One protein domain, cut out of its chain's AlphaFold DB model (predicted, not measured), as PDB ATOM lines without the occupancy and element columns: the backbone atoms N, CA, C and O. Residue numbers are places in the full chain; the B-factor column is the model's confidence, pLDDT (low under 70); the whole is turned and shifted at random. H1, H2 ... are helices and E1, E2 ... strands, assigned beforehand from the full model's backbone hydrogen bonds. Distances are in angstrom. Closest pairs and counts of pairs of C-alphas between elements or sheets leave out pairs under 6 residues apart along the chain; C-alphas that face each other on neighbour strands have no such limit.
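What this domain is: This is residues 364 to 484 of the 489 residues of the protein "Hypothetical protein" of Chaetoceros debilis (UniProt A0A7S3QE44). The domain has two lobes joined by a narrow neck: a loosely built head of helices H1, H2, H3, H7 and H8, and a long arm in which H4 runs out and H6 runs back beside it, with short H5 near the tip. The neck is a ribbon of two short antiparallel strands, E1 and E2, through which the backbone passes from the head to the arm and back again. The printed part has 121 residues, with eight named helices and two named strands in the order H1, H2, H3, E1, H4, H5, H6, E2, H7, H8. The class is mostly helix, and the sheet's order is E1 - E2. The whole is loose, with a radius of gyration of the C-alphas of 19.6 A, and elongated, spanning 58 by 32 by 24 A.

How they stand to each other: H1, residues 364 to 373, touches H2, residues 381 to 392, at a steep tilt of 67 degrees, opposite ways; H2 does so with residues 384 to 388 alone, and the closest C-alphas are those of Tyr 364 and Ala 388, 5.0 A apart. H3, residues 395 to 402, and H2 meet only through their link. E1, residues 410 to 412, and E2, residues 460 to 462, are antiparallel neighbours, their directions 153 degrees apart, with N 411 and O 461 at 2.8 A and N 461 and O 411 at 2.9 A, both within hydrogen-bond range. H4, residues 415 to 432, touches H6, residues 442 to 455, with residues 422 to 426 of H4 alone; they run opposite ways at a shallow tilt of 33 degrees, only just short of steep, and their closest C-alphas, Leu 422 and Phe 450, are 7.2 A apart. H5, residues 434 to 437, is close to H4 but not clearly touching, the closest C-alphas being those of Lys 430 and Phe 437, 5.4 A apart. H7, residues 464 to 467, touches H1, with the C-alphas of Leu 366 and Val 464 closest at 5.7 A. H8, residues 471 to 482, touches H2 with residues 477 to 481 alone, at a steep tilt of 47 degrees, opposite ways; the closest C-alphas are those of Ala 387 and Thr 480, 5.5 A apart. H8 only just touches H1, with 3 pairs of C-alphas within 8 A, Val 367 and Val 477 closest at 6.7 A, about perpendicular at 85 degrees. H4 and H8 are apart. Every O i to N i+4 pair is within hydrogen-bond range in H1, H2, H4, H6 and H8, and 3 of 4 are in H3, while H5 and H7 are too short for such a pair.

Where its parts are: H1 begins at C-alpha 364, at (135.589, 218.506, 198.394), and measures 14.1 A from first to last C-alpha. H2 measures 16.1 A and H3 11.1 A. After E1 comes H4, the longest helix by residues, 25.8 A from C-alpha 415 at (145.841, 219.503, 222.940) to C-alpha 432. Four-residue H5 precedes H6, which measures 20.0 A. E2 and four-residue H7 follow, and H8, 16.4 A, ends at C-alpha 482, at (128.339, 208.200, 187.161).

The domain as a whole: The two C-alphas farthest apart are those of Asp 440 and Lys 482, at 58.2 A. Residues 431 to 436, of which 434 to 436 belong to H5, stand free. The printed part has no cut. The links H1 to H2 and H3 to E1 are short, and the others are tight. The mean pLDDT of the printed part is 90.9, and residues 483 to 484 are under 70.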
ATOM      1  N   TYR A 364     134.571 218.524 199.439       78.69
ATOM      2  CA  TYR A 364     135.589 218.506 198.394       78.69
ATOM      3  C   TYR A 364     136.725 217.534 198.720       78.69
ATOM      4  O   TYR A 364     137.124 216.761 197.850       78.69
ATOM      5  N   HIS A 365     137.202 217.521 199.968       77.31
ATOM      6  CA  HIS A 365     138.187 216.546 200.433       77.31
ATOM      7  C   HIS A 365     137.624 215.123 200.374       77.31
ATOM      8  O   HIS A 365     138.286 214.245 199.830       77.31
ATOM      9  N   LEU A 366     136.374 214.910 200.800       81.62
ATOM     10  CA  LEU A 366     135.712 213.604 200.703       81.62
ATOM     11  C   LEU A 366     135.646 213.085 199.254       81.62
ATOM     12  O   LEU A 366     136.062 211.962 198.976       81.62
ATOM     13  N   VAL A 367     135.159 213.907 198.318       82.44
ATOM     14  CA  VAL A 367     135.083 213.550 196.888       82.44
ATOM     15  C   VAL A 367     136.465 213.293 196.305       82.44
ATOM     16  O   VAL A 367     136.644 212.364 195.521       82.44
ATOM     17  N   THR A 368     137.440 214.114 196.680       80.31
ATOM     18  CA  THR A 368     138.813 213.985 196.205       80.31
ATOM     19  C   THR A 368     139.449 212.684 196.670       80.31
ATOM     20  O   THR A 368     139.984 211.952 195.842       80.31
ATOM     21  N   ALA A 369     139.395 212.384 197.969       82.00
ATOM     22  CA  ALA A 369     140.025 211.181 198.497       82.00
ATOM     23  C   ALA A 369     139.340 209.925 197.946       82.00
ATOM     24  O   ALA A 369     140.015 208.950 197.639       82.00
ATOM     25  N   PHE A 370     138.021 209.973 197.715       83.75
ATOM     26  CA  PHE A 370     137.325 208.921 196.978       83.75
ATOM     27  C   PHE A 370     137.861 208.761 195.548       83.75
ATOM     28  O   PHE A 370     138.114 207.642 195.114       83.75
ATOM     29  N   ALA A 371     138.037 209.864 194.810       83.44
ATOM     30  CA  ALA A 371     138.541 209.807 193.442       83.44
ATOM     31  C   ALA A 371     139.941 209.178 193.388       83.44
ATOM     32  O   ALA A 371     140.190 208.364 192.509       83.44
ATOM     33  N   ILE A 372     140.812 209.502 194.348       82.00
ATOM     34  CA  ILE A 372     142.144 208.895 194.497       82.00
ATOM     35  C   ILE A 372     142.023 207.403 194.836       82.00
ATOM     36  O   ILE A 372     142.570 206.564 194.128       82.00
ATOM     37  N   ALA A 373     141.240 207.052 195.861       82.00
ATOM     38  CA  ALA A 373     141.083 205.669 196.316       82.00
ATOM     39  C   ALA A 373     140.521 204.724 195.234       82.00
ATOM     40  O   ALA A 373     140.829 203.536 195.233       82.00
ATOM     41  N   GLU A 374     139.713 205.242 194.307       82.00
ATOM     42  CA  GLU A 374     139.148 204.475 193.188       82.00
ATOM     43  C   GLU A 374     139.970 204.604 191.886       82.00
ATOM     44  O   GLU A 374     139.523 204.135 190.838       82.00
ATOM     45  N   GLY A 375     141.140 205.259 191.910       82.12
ATOM     46  CA  GLY A 375     142.002 205.436 190.731       82.12
ATOM     47  C   GLY A 375     141.402 206.338 189.642       82.12
ATOM     48  O   GLY A 375     141.682 206.179 188.455       82.12
ATOM     49  N   ILE A 376     140.544 207.284 190.026       80.94
ATOM     50  CA  ILE A 376     139.839 208.238 189.156       80.94
ATOM     51  C   ILE A 376     140.496 209.634 189.232       80.94
ATOM     52  O   ILE A 376     139.827 210.666 189.229       80.94
ATOM     53  N   GLU A 377     141.822 209.683 189.304       71.50
ATOM     54  CA  GLU A 377     142.590 210.901 189.618       71.50
ATOM     55  C   GLU A 377     142.540 211.975 188.514       71.50
ATOM     56  O   GLU A 377     142.731 213.158 188.780       71.50
ATOM     57  N   ASN A 378     142.167 211.596 187.286       73.75
ATOM     58  CA  ASN A 378     142.143 212.478 186.111       73.75
ATOM     59  C   ASN A 378     140.823 213.257 185.918       73.75
ATOM     60  O   ASN A 378     140.492 213.657 184.797       73.75
ATOM     61  N   GLN A 379     140.018 213.452 186.967       79.19
ATOM     62  CA  GLN A 379     138.815 214.283 186.851       79.19
ATOM     63  C   GLN A 379     139.172 215.770 186.850       79.19
ATOM     64  O   GLN A 379     139.984 216.238 187.647       79.19
ATOM     65  N   SER A 380     138.517 216.544 185.980       83.50
ATOM     66  CA  SER A 380     138.663 217.998 186.006       83.50
ATOM     67  C   SER A 380     138.166 218.563 187.341       83.50
ATOM     68  O   SER A 380     137.221 218.050 187.946       83.50
ATOM     69  N   ILE A 381     138.768 219.666 187.791       79.00
ATOM     70  CA  ILE A 381     138.378 220.351 189.037       79.00
ATOM     71  C   ILE A 381     136.891 220.687 189.054       79.00
ATOM     72  O   ILE A 381     136.243 220.532 190.085       79.00
ATOM     73  N   GLN A 382     136.344 221.091 187.907       83.69
ATOM     74  CA  GLN A 382     134.924 221.377 187.763       83.69
ATOM     75  C   GLN A 382     134.066 220.156 188.128       83.69
ATOM     76  O   GLN A 382     133.110 220.286 188.887       83.69
ATOM     77  N   LYS A 383     134.439 218.949 187.681       85.69
ATOM     78  CA  LYS A 383     133.704 217.724 188.030       85.69
ATOM     79  C   LYS A 383     133.787 217.403 189.517       85.69
ATOM     80  O   LYS A 383     132.773 217.030 190.104       85.69
ATOM     81  N   ILE A 384     134.955 217.589 190.134       84.62
ATOM     82  CA  ILE A 384     135.123 217.421 191.586       84.62
ATOM     83  C   ILE A 384     134.238 218.426 192.339       84.62
ATOM     84  O   ILE A 384     133.540 218.045 193.274       84.62
ATOM     85  N   GLN A 385     134.207 219.692 191.915       83.50
ATOM     86  CA  GLN A 385     133.363 220.732 192.517       83.50
ATOM     87  C   GLN A 385     131.868 220.428 192.369       83.50
ATOM     88  O   GLN A 385     131.102 220.593 193.321       83.50
ATOM     89  N   GLU A 386     131.442 219.949 191.202       87.38
ATOM     90  CA  GLU A 386     130.063 219.532 190.958       87.38
ATOM     91  C   GLU A 386     129.671 218.333 191.830       87.38
ATOM     92  O   GLU A 386     128.601 218.342 192.443       87.38
ATOM     93  N   ALA A 387     130.534 217.317 191.928       88.62
ATOM     94  CA  ALA A 387     130.319 216.160 192.793       88.62
ATOM     95  C   ALA A 387     130.275 216.564 194.275       88.62
ATOM     96  O   ALA A 387     129.359 216.160 194.991       88.62
ATOM     97  N   ALA A 388     131.182 217.438 194.721       88.19
ATOM     98  CA  ALA A 388     131.194 217.960 196.086       88.19
ATOM     99  C   ALA A 388     129.911 218.742 196.395       88.19
ATOM    100  O   ALA A 388     129.308 218.546 197.447       88.19
ATOM    101  N   SER A 389     129.431 219.551 195.447       87.19
ATOM    102  CA  SER A 389     128.158 220.273 195.573       87.19
ATOM    103  C   SER A 389     126.958 219.320 195.637       87.19
ATOM    104  O   SER A 389     126.023 219.548 196.402       87.19
ATOM    105  N   LYS A 390     126.969 218.226 194.860       90.81
ATOM    106  CA  LYS A 390     125.935 217.176 194.918       90.81
ATOM    107  C   LYS A 390     125.933 216.453 196.265       90.81
ATOM    108  O   LYS A 390     124.852 216.212 196.794       90.81
ATOM    109  N   LEU A 391     127.106 216.127 196.814       89.75
ATOM    110  CA  LEU A 391     127.211 215.523 198.145       89.75
ATOM    111  C   LEU A 391     126.820 216.495 199.254       89.75
ATOM    112  O   LEU A 391     126.149 216.083 200.191       89.75
ATOM    113  N   HIS A 392     127.163 217.777 199.127       89.19
ATOM    114  CA  HIS A 392     126.758 218.796 200.090       89.19
ATOM    115  C   HIS A 392     125.232 218.863 200.236       89.19
ATOM    116  O   HIS A 392     124.719 218.872 201.350       89.19
ATOM    117  N   ARG A 393     124.494 218.783 199.121       91.25
ATOM    118  CA  ARG A 393     123.021 218.685 199.129       91.25
ATOM    119  C   ARG A 393     122.475 217.410 199.785       91.25
ATOM    120  O   ARG A 393     121.279 217.318 200.027       91.25
ATOM    121  N   LYS A 394     123.332 216.423 200.043       93.94
ATOM    122  CA  LYS A 394     123.022 215.152 200.707       93.94
ATOM    123  C   LYS A 394     123.642 215.066 202.107       93.94
ATOM    124  O   LYS A 394     123.785 213.969 202.638       93.94
ATOM    125  N   SER A 395     123.986 216.203 202.714       91.75
ATOM    126  CA  SER A 395     124.570 216.290 204.058       91.75
ATOM    127  C   SER A 395     123.790 215.490 205.105       91.75
ATOM    128  O   SER A 395     124.376 214.675 205.809       91.75
ATOM    129  N   ALA A 396     122.465 215.645 205.143       92.94
ATOM    130  CA  ALA A 396     121.593 214.943 206.082       92.94
ATOM    131  C   ALA A 396     121.579 213.417 205.863       92.94
ATOM    132  O   ALA A 396     121.534 212.647 206.822       92.94
ATOM    133  N   GLU A 397     121.653 212.962 204.607       95.44
ATOM    134  CA  GLU A 397     121.746 211.534 204.270       95.44
ATOM    135  C   GLU A 397     123.076 210.959 204.763       95.44
ATOM    136  O   GLU A 397     123.093 209.911 205.404       95.44
ATOM    137  N   ILE A 398     124.174 211.685 204.529       93.06
ATOM    138  CA  ILE A 398     125.511 211.318 205.005       93.06
ATOM    139  C   ILE A 398     125.522 211.263 206.534       93.06
ATOM    140  O   ILE A 398     125.916 210.243 207.087       93.06
ATOM    141  N   ALA A 399     125.021 212.291 207.224       93.75
ATOM    142  CA  ALA A 399     124.919 212.301 208.682       93.75
ATOM    143  C   ALA A 399     124.131 211.087 209.205       93.75
ATOM    144  O   ALA A 399     124.584 210.391 210.114       93.75
ATOM    145  N   LYS A 400     122.998 210.746 208.574       96.19
ATOM    146  CA  LYS A 400     122.207 209.558 208.929       96.19
ATOM    147  C   LYS A 400     122.999 208.252 208.790       96.19
ATOM    148  O   LYS A 400     122.834 207.375 209.633       96.19
ATOM    149  N   MET A 401     123.885 208.117 207.795       96.56
ATOM    150  CA  MET A 401     124.742 206.925 207.642       96.56
ATOM    151  C   MET A 401     125.674 206.700 208.841       96.56
ATOM    152  O   MET A 401     126.080 205.563 209.095       96.56
ATOM    153  N   PHE A 402     126.013 207.761 209.574       96.19
ATOM    154  CA  PHE A 402     126.841 207.707 210.779       96.19
ATOM    155  C   PHE A 402     126.024 207.803 212.075       96.19
ATOM    156  O   PHE A 402     126.598 207.714 213.148       96.19
ATOM    157  N   GLY A 403     124.692 207.901 212.003       96.38
ATOM    158  CA  GLY A 403     123.831 208.022 213.183       96.38
ATOM    159  C   GLY A 403     123.687 209.453 213.713       96.38
ATOM    160  O   GLY A 403     123.366 209.625 214.882       96.38
ATOM    161  N   GLY A 404     123.937 210.475 212.890       94.00
ATOM    162  CA  GLY A 404     123.831 211.897 213.247       94.00
ATOM    163  C   GLY A 404     125.087 212.694 212.882       94.00
ATOM    164  O   GLY A 404     126.127 212.113 212.578       94.00
ATOM    165  N   GLU A 405     124.996 214.027 212.905       90.44
ATOM    166  CA  GLU A 405     126.122 214.919 212.566       90.44
ATOM    167  C   GLU A 405     127.286 214.805 213.561       90.44
ATOM    168  O   GLU A 405     128.449 214.884 213.164       90.44
ATOM    169  N   ASP A 406     126.985 214.545 214.833       90.75
ATOM    170  CA  ASP A 406     127.992 214.394 215.891       90.75
ATOM    171  C   ASP A 406     128.746 213.066 215.838       90.75
ATOM    172  O   ASP A 406     129.827 212.951 216.405       90.75
ATOM    173  N   ASN A 407     128.208 212.084 215.113       94.38
ATOM    174  CA  ASN A 407     128.799 210.756 214.977       94.38
ATOM    175  C   ASN A 407     129.631 210.600 213.693       94.38
ATOM    176  O   ASN A 407     130.158 209.516 213.423       94.38
ATOM    177  N   ILE A 408     129.744 211.652 212.873       93.19
ATOM    178  CA  ILE A 408     130.621 211.639 211.698       93.19
ATOM    179  C   ILE A 408     132.080 211.568 212.185       93.19
ATOM    180  O   ILE A 408     132.485 212.435 212.957       93.19
ATOM    181  N   PRO A 409     132.884 210.587 211.729       94.69
ATOM    182  CA  PRO A 409     134.288 210.482 212.104       94.69
ATOM    183  C   PRO A 409     135.070 211.757 211.788       94.69
ATOM    184  O   PRO A 409     135.036 212.255 210.658       94.69
ATOM    185  N   THR A 410     135.805 212.261 212.775       93.44
ATOM    186  CA  THR A 410     136.643 213.453 212.638       93.44
ATOM    187  C   THR A 410     138.029 213.242 213.216       93.44
ATOM    188  O   THR A 410     138.182 212.593 214.247       93.44
ATOM    189  N   HIS A 411     139.013 213.885 212.601       92.25
ATOM    190  CA  HIS A 411     140.331 214.101 213.169       92.25
ATOM    191  C   HIS A 411     140.408 215.559 213.635       92.25
ATOM    192  O   HIS A 411     140.129 216.474 212.861       92.25
ATOM    193  N   CYS A 412     140.743 215.780 214.904       94.06
ATOM    194  CA  CYS A 412     140.870 217.108 215.498       94.06
ATOM    195  C   CYS A 412     142.322 217.415 215.859       94.06
ATOM    196  O   CYS A 412     143.139 216.505 215.995       94.06
ATOM    197  N   PHE A 413     142.622 218.699 216.041       95.38
ATOM    198  CA  PHE A 413     143.893 219.130 216.618       95.38
ATOM    199  C   PHE A 413     144.116 218.460 217.980       95.38
ATOM    200  O   PHE A 413     143.180 218.332 218.771       95.38
ATOM    201  N   SER A 414     145.358 218.070 218.264       96.06
ATOM    202  CA  SER A 414     145.765 217.625 219.594       96.06
ATOM    203  C   SER A 414     145.783 218.791 220.586       96.06
ATOM    204  O   SER A 414     145.887 219.960 220.198       96.06
ATOM    205  N   ASP A 415     145.754 218.486 221.885       97.12
ATOM    206  CA  ASP A 415     145.841 219.503 222.940       97.12
ATOM    207  C   ASP A 415     147.089 220.384 222.802       97.12
ATOM    208  O   ASP A 415     147.032 221.594 223.025       97.12
ATOM    209  N   ASP A 416     148.220 219.803 222.401       96.38
ATOM    210  CA  ASP A 416     149.468 220.544 222.212       96.38
ATOM    211  C   ASP A 416     149.397 221.477 221.002       96.38
ATOM    212  O   ASP A 416     149.867 222.618 221.071       96.38
ATOM    213  N   GLN A 417     148.745 221.048 219.919       94.56
ATOM    214  CA  GLN A 417     148.490 221.907 218.763       94.56
ATOM    215  C   GLN A 417     147.550 223.061 219.121       94.56
ATOM    216  O   GLN A 417     147.825 224.205 218.753       94.56
ATOM    217  N   LEU A 418     146.481 222.797 219.880       97.00
ATOM    218  CA  LEU A 418     145.553 223.826 220.353       97.00
ATOM    219  C   LEU A 418     146.252 224.831 221.278       97.00
ATOM    220  O   LEU A 418     146.134 226.041 221.072       97.00
ATOM    221  N   LYS A 419     147.054 224.358 222.241       97.25
ATOM    222  CA  LYS A 419     147.869 225.220 223.118       97.25
ATOM    223  C   LYS A 419     148.849 226.072 222.316       97.25
ATOM    224  O   LYS A 419     148.964 227.273 222.574       97.25
ATOM    225  N   LYS A 420     149.538 225.481 221.331       95.31
ATOM    226  CA  LYS A 420     150.461 226.194 220.436       95.31
ATOM    227  C   LYS A 420     149.727 227.280 219.645       95.31
ATOM    228  O   LYS A 420     150.168 228.429 219.652       95.31
ATOM    229  N   LEU A 421     148.593 226.948 219.025       95.56
ATOM    230  CA  LEU A 421     147.786 227.887 218.244       95.56
ATOM    231  C   LEU A 421     147.272 229.053 219.099       95.56
ATOM    232  O   LEU A 421     147.391 230.207 218.685       95.56
ATOM    233  N   LEU A 422     146.760 228.775 220.302       97.75
ATOM    234  CA  LEU A 422     146.311 229.808 221.237       97.75
ATOM    235  C   LEU A 422     147.463 230.730 221.647       97.75
ATOM    236  O   LEU A 422     147.327 231.949 221.573       97.75
ATOM    237  N   LYS A 423     148.615 230.159 222.026       97.31
ATOM    238  CA  LYS A 423     149.809 230.928 222.405       97.31
ATOM    239  C   LYS A 423     150.239 231.878 221.288       97.31
ATOM    240  O   LYS A 423     150.504 233.049 221.552       97.31
ATOM    241  N   MET A 424     150.284 231.395 220.046       96.00
ATOM    242  CA  MET A 424     150.627 232.216 218.881       96.00
ATOM    243  C   MET A 424     149.583 233.307 218.618       96.00
ATOM    244  O   MET A 424     149.939 234.456 218.379       96.00
ATOM    245  N   SER A 425     148.294 232.966 218.690       96.81
ATOM    246  CA  SER A 425     147.204 233.917 218.458       96.81
ATOM    247  C   SER A 425     147.216 235.066 219.473       96.81
ATOM    248  O   SER A 425     147.117 236.228 219.076       96.81
ATOM    249  N   LEU A 426     147.418 234.756 220.759       97.56
ATOM    250  CA  LEU A 426     147.563 235.750 221.828       97.56
ATOM    251  C   LEU A 426     148.808 236.620 221.632       97.56
ATOM    252  O   LEU A 426     148.721 237.840 221.745       97.56
ATOM    253  N   LYS A 427     149.954 236.006 221.296       97.25
ATOM    254  CA  LYS A 427     151.198 236.729 220.988       97.25
ATOM    255  C   LYS A 427     150.961 237.772 219.892       97.25
ATOM    256  O   LYS A 427     151.249 238.944 220.103       97.25
ATOM    257  N   PHE A 428     150.393 237.363 218.759       96.88
ATOM    258  CA  PHE A 428     150.173 238.264 217.628       96.88
ATOM    259  C   PHE A 428     149.174 239.378 217.927       96.88
ATOM    260  O   PHE A 428     149.353 240.498 217.457       96.88
ATOM    261  N   GLU A 429     148.124 239.098 218.700       97.06
ATOM    262  CA  GLU A 429     147.183 240.137 219.113       97.06
ATOM    263  C   GLU A 429     147.844 241.180 220.018       97.06
ATOM    264  O   GLU A 429     147.663 242.380 219.811       97.06
ATOM    265  N   LYS A 430     148.666 240.725 220.969       97.31
ATOM    266  CA  LYS A 430     149.441 241.589 221.859       97.31
ATOM    267  C   LYS A 430     150.455 242.450 221.104       97.31
ATOM    268  O   LYS A 430     150.627 243.614 221.447       97.31
ATOM    269  N   GLU A 431     151.123 241.891 220.098       96.31
ATOM    270  CA  GLU A 431     152.099 242.613 219.271       96.31
ATOM    271  C   GLU A 431     151.434 243.668 218.377       96.31
ATOM    272  O   GLU A 431     151.938 244.784 218.271       96.31
ATOM    273  N   LEU A 432     150.290 243.343 217.766       96.00
ATOM    274  CA  LEU A 432     149.579 244.250 216.858       96.00
ATOM    275  C   LEU A 432     148.738 245.310 217.582       96.00
ATOM    276  O   LEU A 432     148.559 246.409 217.059       96.00
ATOM    277  N   PHE A 433     148.200 244.993 218.763       96.69
ATOM    278  CA  PHE A 433     147.275 245.860 219.499       96.69
ATOM    279  C   PHE A 433     147.598 245.907 221.001       96.69
ATOM    280  O   PHE A 433     146.734 245.570 221.816       96.69
ATOM    281  N   PRO A 434     148.803 246.348 221.408       96.69
ATOM    282  CA  PRO A 434     149.245 246.268 222.801       96.69
ATOM    283  C   PRO A 434     148.325 247.019 223.772       96.69
ATOM    284  O   PRO A 434     148.012 246.498 224.839       96.69
ATOM    285  N   GLU A 435     147.841 248.208 223.396       95.69
ATOM    286  CA  GLU A 435     146.938 249.008 224.239       95.69
ATOM    287  C   GLU A 435     145.590 248.317 224.461       95.69
ATOM    288  O   GLU A 435     145.076 248.294 225.575       95.69
ATOM    289  N   TRP A 436     145.018 247.728 223.409       93.44
ATOM    290  CA  TRP A 436     143.735 247.035 223.504       93.44
ATOM    291  C   TRP A 436     143.873 245.685 224.209       93.44
ATOM    292  O   TRP A 436     143.016 245.324 225.013       93.44
ATOM    293  N   PHE A 437     144.972 244.966 223.967       95.44
ATOM    294  CA  PHE A 437     145.283 243.720 224.663       95.44
ATOM    295  C   PHE A 437     145.471 243.933 226.172       95.44
ATOM    296  O   PHE A 437     145.149 243.047 226.957       95.44
ATOM    297  N   ALA A 438     145.949 245.113 226.579       96.38
ATOM    298  CA  ALA A 438     146.086 245.498 227.981       96.38
ATOM    299  C   ALA A 438     144.763 245.913 228.656       96.38
ATOM    300  O   ALA A 438     144.753 246.104 229.869       96.38
ATOM    301  N   MET A 439     143.663 246.078 227.908       95.69
ATOM    302  CA  MET A 439     142.355 246.380 228.496       95.69
ATOM    303  C   MET A 439     141.789 245.161 229.231       95.69
ATOM    304  O   MET A 439     141.908 244.022 228.766       95.69
ATOM    305  N   ASP A 440     141.115 245.413 230.355       93.75
ATOM    306  CA  ASP A 440     140.493 244.364 231.160       93.75
ATOM    307  C   ASP A 440     139.513 243.528 230.328       93.75
ATOM    308  O   ASP A 440     138.620 244.043 229.653       93.75
ATOM    309  N   GLY A 441     139.691 242.208 230.382       93.94
ATOM    310  CA  GLY A 441     138.830 241.246 229.700       93.94
ATOM    311  C   GLY A 441     139.192 240.947 228.242       93.94
ATOM    312  O   GLY A 441     138.670 239.964 227.720       93.94
ATOM    313  N   THR A 442     140.104 241.683 227.590       94.25
ATOM    314  CA  THR A 442     140.471 241.414 226.183       94.25
ATOM    315  C   THR A 442     141.086 240.023 225.998       94.25
ATOM    316  O   THR A 442     140.606 239.240 225.175       94.25
ATOM    317  N   GLU A 443     142.109 239.675 226.789       97.06
ATOM    318  CA  GLU A 443     142.730 238.342 226.734       97.06
ATOM    319  C   GLU A 443     141.723 237.236 227.092       97.06
ATOM    320  O   GLU A 443     141.682 236.191 226.440       97.06
ATOM    321  N   LEU A 444     140.888 237.463 228.110       97.00
ATOM    322  CA  LEU A 444     139.861 236.504 228.518       97.00
ATOM    323  C   LEU A 444     138.841 236.277 227.395       97.00
ATOM    324  O   LEU A 444     138.518 235.132 227.093       97.00
ATOM    325  N   GLY A 445     138.393 237.343 226.727       95.81
ATOM    326  CA  GLY A 445     137.523 237.267 225.554       95.81
ATOM    327  C   GLY A 445     138.161 236.467 224.417       95.81
ATOM    328  O   GLY A 445     137.517 235.584 223.856       95.81
ATOM    329  N   HIS A 446     139.453 236.685 224.143       97.00
ATOM    330  CA  HIS A 446     140.209 235.884 223.172       97.00
ATOM    331  C   HIS A 446     140.192 234.393 223.514       97.00
ATOM    332  O   HIS A 446     139.942 233.557 222.644       97.00
ATOM    333  N   ARG A 447     140.456 234.044 224.779       98.00
ATOM    334  CA  ARG A 447     140.459 232.652 225.251       98.00
ATOM    335  C   ARG A 447     139.070 232.023 225.187       98.00
ATOM    336  O   ARG A 447     138.962 230.874 224.771       98.00
ATOM    337  N   ASN A 448     138.028 232.770 225.542       96.88
ATOM    338  CA  ASN A 448     136.647 232.299 225.485       96.88
ATOM    339  C   ASN A 448     136.214 232.009 224.044       96.88
ATOM    340  O   ASN A 448     135.693 230.933 223.775       96.88
ATOM    341  N   GLU A 449     136.503 232.908 223.100       95.19
ATOM    342  CA  GLU A 449     136.218 232.668 221.679       95.19
ATOM    343  C   GLU A 449     137.044 231.511 221.099       95.19
ATOM    344  O   GLU A 449     136.578 230.780 220.222       95.19
ATOM    345  N   PHE A 450     138.281 231.325 221.576       96.94
ATOM    346  CA  PHE A 450     139.094 230.170 221.206       96.94
ATOM    347  C   PHE A 450     138.473 228.863 221.710       96.94
ATOM    348  O   PHE A 450     138.390 227.900 220.949       96.94
ATOM    349  N   GLN A 451     137.996 228.836 222.958       97.56
ATOM    350  CA  GLN A 451     137.309 227.676 223.521       97.56
ATOM    351  C   GLN A 451     136.002 227.391 222.780       97.56
ATOM    352  O   GLN A 451     135.773 226.264 222.361       97.56
ATOM    353  N   GLU A 452     135.201 228.417 222.495       94.81
ATOM    354  CA  GLU A 452     133.992 228.278 221.684       94.81
ATOM    355  C   GLU A 452     134.311 227.712 220.285       94.81
ATOM    356  O   GLU A 452     133.557 226.912 219.730       94.81
ATOM    357  N   ALA A 453     135.444 228.096 219.687       93.81
ATOM    358  CA  ALA A 453     135.897 227.517 218.425       93.81
ATOM    359  C   ALA A 453     136.259 226.024 218.548       93.81
ATOM    360  O   ALA A 453     135.974 225.267 217.614       93.81
ATOM    361  N   ILE A 454     136.850 225.598 219.672       94.75
ATOM    362  CA  ILE A 454     137.098 224.179 219.983       94.75
ATOM    363  C   ILE A 454     135.773 223.436 220.131       94.75
ATOM    364  O   ILE A 454     135.567 222.436 219.446       94.75
ATOM    365  N   ASP A 455     134.869 223.954 220.960       93.50
ATOM    366  CA  ASP A 455     133.590 223.318 221.289       93.50
ATOM    367  C   ASP A 455     132.713 223.145 220.038       93.50
ATOM    368  O   ASP A 455     132.060 222.120 219.850       93.50
ATOM    369  N   ASN A 456     132.777 224.106 219.111       89.88
ATOM    370  CA  ASN A 456     132.104 224.036 217.813       89.88
ATOM    371  C   ASN A 456     132.818 223.144 216.775       89.88
ATOM    372  O   ASN A 456     132.372 223.033 215.629       89.88
ATOM    373  N   GLY A 457     133.945 222.524 217.129       91.69
ATOM    374  CA  GLY A 457     134.707 221.636 216.253       91.69
ATOM    375  C   GLY A 457     135.379 222.343 215.071       91.69
ATOM    376  O   GLY A 457     135.612 221.710 214.042       91.69
ATOM    377  N   LYS A 458     135.708 223.643 215.176       90.88
ATOM    378  CA  LYS A 458     136.376 224.392 214.086       90.88
ATOM    379  C   LYS A 458     137.777 223.868 213.764       90.88
ATOM    380  O   LYS A 458     138.267 224.098 212.659       90.88
ATOM    381  N   PHE A 459     138.406 223.179 214.714       93.50
ATOM    382  CA  PHE A 459     139.730 222.564 214.569       93.50
ATOM    383  C   PHE A 459     139.665 221.069 214.238       93.50
ATOM    384  O   PHE A 459     140.661 220.360 214.367       93.50
ATOM    385  N   CYS A 460     138.492 220.596 213.818       91.44
ATOM    386  CA  CYS A 460     138.259 219.230 213.389       91.44
ATOM    387  C   CYS A 460     137.974 219.183 211.889       91.44
ATOM    388  O   CYS A 460     137.274 220.032 211.335       91.44
ATOM    389  N   GLU A 461     138.483 218.152 211.232       88.94
ATOM    390  CA  GLU A 461     138.168 217.809 209.853       88.94
ATOM    391  C   GLU A 461     137.614 216.389 209.786       88.94
ATOM    392  O   GLU A 461     137.843 215.576 210.677       88.94
ATOM    393  N   TRP A 462     136.853 216.082 208.741       89.56
ATOM    394  CA  TRP A 462     136.358 214.726 208.529       89.56
ATOM    395  C   TRP A 462     137.512 213.741 208.353       89.56
ATOM    396  O   TRP A 462     138.401 213.968 207.530       89.56
ATOM    397  N   ASP A 463     137.457 212.624 209.077       90.81
ATOM    398  CA  ASP A 463     138.339 211.485 208.841       90.81
ATOM    399  C   ASP A 463     137.826 210.738 207.606       90.81
ATOM    400  O   ASP A 463     137.035 209.793 207.678       90.81
ATOM    401  N   VAL A 464     138.235 211.237 206.440       87.81
ATOM    402  CA  VAL A 464     137.783 210.721 205.150       87.81
ATOM    403  C   VAL A 464     138.151 209.244 204.985       87.81
ATOM    404  O   VAL A 464     137.357 208.483 204.435       87.81
ATOM    405  N   GLU A 465     139.303 208.807 205.497       88.38
ATOM    406  CA  GLU A 465     139.726 207.407 205.425       88.38
ATOM    407  C   GLU A 465     138.767 206.502 206.204       88.38
ATOM    408  O   GLU A 465     138.318 205.474 205.688       88.38
ATOM    409  N   MET A 466     138.390 206.896 207.423       92.38
ATOM    410  CA  MET A 466     137.404 206.166 208.217       92.38
ATOM    411  C   MET A 466     136.002 206.237 207.602       92.38
ATOM    412  O   MET A 466     135.308 205.218 207.549       92.38
ATOM    413  N   MET A 467     135.591 207.398 207.083       92.94
ATOM    414  CA  MET A 467     134.298 207.565 206.414       92.94
ATOM    415  C   MET A 467     134.160 206.645 205.195       92.94
ATOM    416  O   MET A 467     133.126 205.996 205.024       92.94
ATOM    417  N   LEU A 468     135.207 206.532 204.369       90.69
ATOM    418  CA  LEU A 468     135.215 205.697 203.164       90.69
ATOM    419  C   LEU A 468     135.210 204.187 203.453       90.69
ATOM    420  O   LEU A 468     134.967 203.397 202.541       90.69
ATOM    421  N   LYS A 469     135.384 203.749 204.707       93.94
ATOM    422  CA  LYS A 469     135.155 202.342 205.086       93.94
ATOM    423  C   LYS A 469     133.672 201.957 204.997       93.94
ATOM    424  O   LYS A 469     133.370 200.785 204.767       93.94
ATOM    425  N   LYS A 470     132.741 202.917 205.107       95.38
ATOM    426  CA  LYS A 470     131.303 202.662 204.912       95.38
ATOM    427  C   LYS A 470     130.974 202.471 203.434       95.38
ATOM    428  O   LYS A 470     131.205 203.348 202.599       95.38
ATOM    429  N   LYS A 471     130.404 201.309 203.106       95.75
ATOM    430  CA  LYS A 471     130.032 200.946 201.731       95.75
ATOM    431  C   LYS A 471     128.977 201.901 201.168       95.75
ATOM    432  O   LYS A 471     129.120 202.349 200.038       95.75
ATOM    433  N   GLU A 472     127.986 202.268 201.974       96.31
ATOM    434  CA  GLU A 472     126.875 203.141 201.587       96.31
ATOM    435  C   GLU A 472     127.372 204.515 201.126       96.31
ATOM    436  O   GLU A 472     126.914 205.042 200.110       96.31
ATOM    437  N   LEU A 473     128.360 205.076 201.834       94.19
ATOM    438  CA  LEU A 473     128.950 206.359 201.472       94.19
ATOM    439  C   LEU A 473     129.758 206.263 200.174       94.19
ATOM    440  O   LEU A 473     129.620 207.127 199.307       94.19
ATOM    441  N   ARG A 474     130.574 205.212 200.013       93.25
ATOM    442  CA  ARG A 474     131.325 204.972 198.767       93.25
ATOM    443  C   ARG A 474     130.396 204.848 197.567       93.25
ATOM    444  O   ARG A 474     130.625 205.499 196.549       93.25
ATOM    445  N   ASP A 475     129.325 204.069 197.699       94.25
ATOM    446  CA  ASP A 475     128.326 203.894 196.644       94.25
ATOM    447  C   ASP A 475     127.642 205.227 196.306       94.25
ATOM    448  O   ASP A 475     127.451 205.553 195.125       94.25
ATOM    449  N   LEU A 476     127.348 206.050 197.320       93.44
ATOM    450  CA  LEU A 476     126.793 207.383 197.121       93.44
ATOM    451  C   LEU A 476     127.756 208.298 196.352       93.44
ATOM    452  O   LEU A 476     127.347 208.918 195.364       93.44
ATOM    453  N   VAL A 477     129.030 208.366 196.752       91.25
ATOM    454  CA  VAL A 477     130.038 209.188 196.061       91.25
ATOM    455  C   VAL A 477     130.217 208.699 194.620       91.25
ATOM    456  O   VAL A 477     130.148 209.502 193.686       91.25
ATOM    457  N   LYS A 478     130.301 207.384 194.395       91.44
ATOM    458  CA  LYS A 478     130.371 206.777 193.055       91.44
ATOM    459  C   LYS A 478     129.200 207.186 192.166       91.44
ATOM    460  O   LYS A 478     129.392 207.520 190.992       91.44
ATOM    461  N   LYS A 479     127.981 207.201 192.715       92.31
ATOM    462  CA  LYS A 479     126.775 207.638 191.998       92.31
ATOM    463  C   LYS A 479     126.867 209.105 191.570       92.31
ATOM    464  O   LYS A 479     126.439 209.429 190.462       92.31
ATOM    465  N   THR A 480     127.468 209.979 192.385       89.88
ATOM    466  CA  THR A 480     127.638 211.397 192.012       89.88
ATOM    467  C   THR A 480     128.536 211.605 190.789       89.88
ATOM    468  O   THR A 480     128.278 212.537 190.021       89.88
ATOM    469  N   PHE A 481     129.500 210.704 190.553       85.06
ATOM    470  CA  PHE A 481     130.355 210.695 189.361       85.06
ATOM    471  C   PHE A 481     129.700 210.035 188.133       85.06
ATOM    472  O   PHE A 481     129.869 210.526 187.018       85.06
ATOM    473  N   LYS A 482     128.934 208.942 188.298       82.94
ATOM    474  CA  LYS A 482     128.339 208.200 187.161       82.94
ATOM    475  C   LYS A 482     127.325 209.011 186.351       82.94
ATOM    476  O   LYS A 482     127.387 208.980 185.126       82.94
ATOM    477  N   HIS A 483     126.462 209.792 187.005       64.62
ATOM    478  CA  HIS A 483     125.440 210.605 186.320       64.62
ATOM    479  C   HIS A 483     126.004 211.679 185.369       64.62
ATOM    480  O   HIS A 483     125.238 212.309 184.655       64.62
ATOM    481  N   GLN A 484     127.319 211.917 185.337       59.03
ATOM    482  CA  GLN A 484     127.919 212.829 184.359       59.03
ATOM    483  C   GLN A 484     128.254 212.160 183.022       59.03
ATOM    484  O   GLN A 484     128.375 212.868 182.027       59.03
TER     485      GLN A 484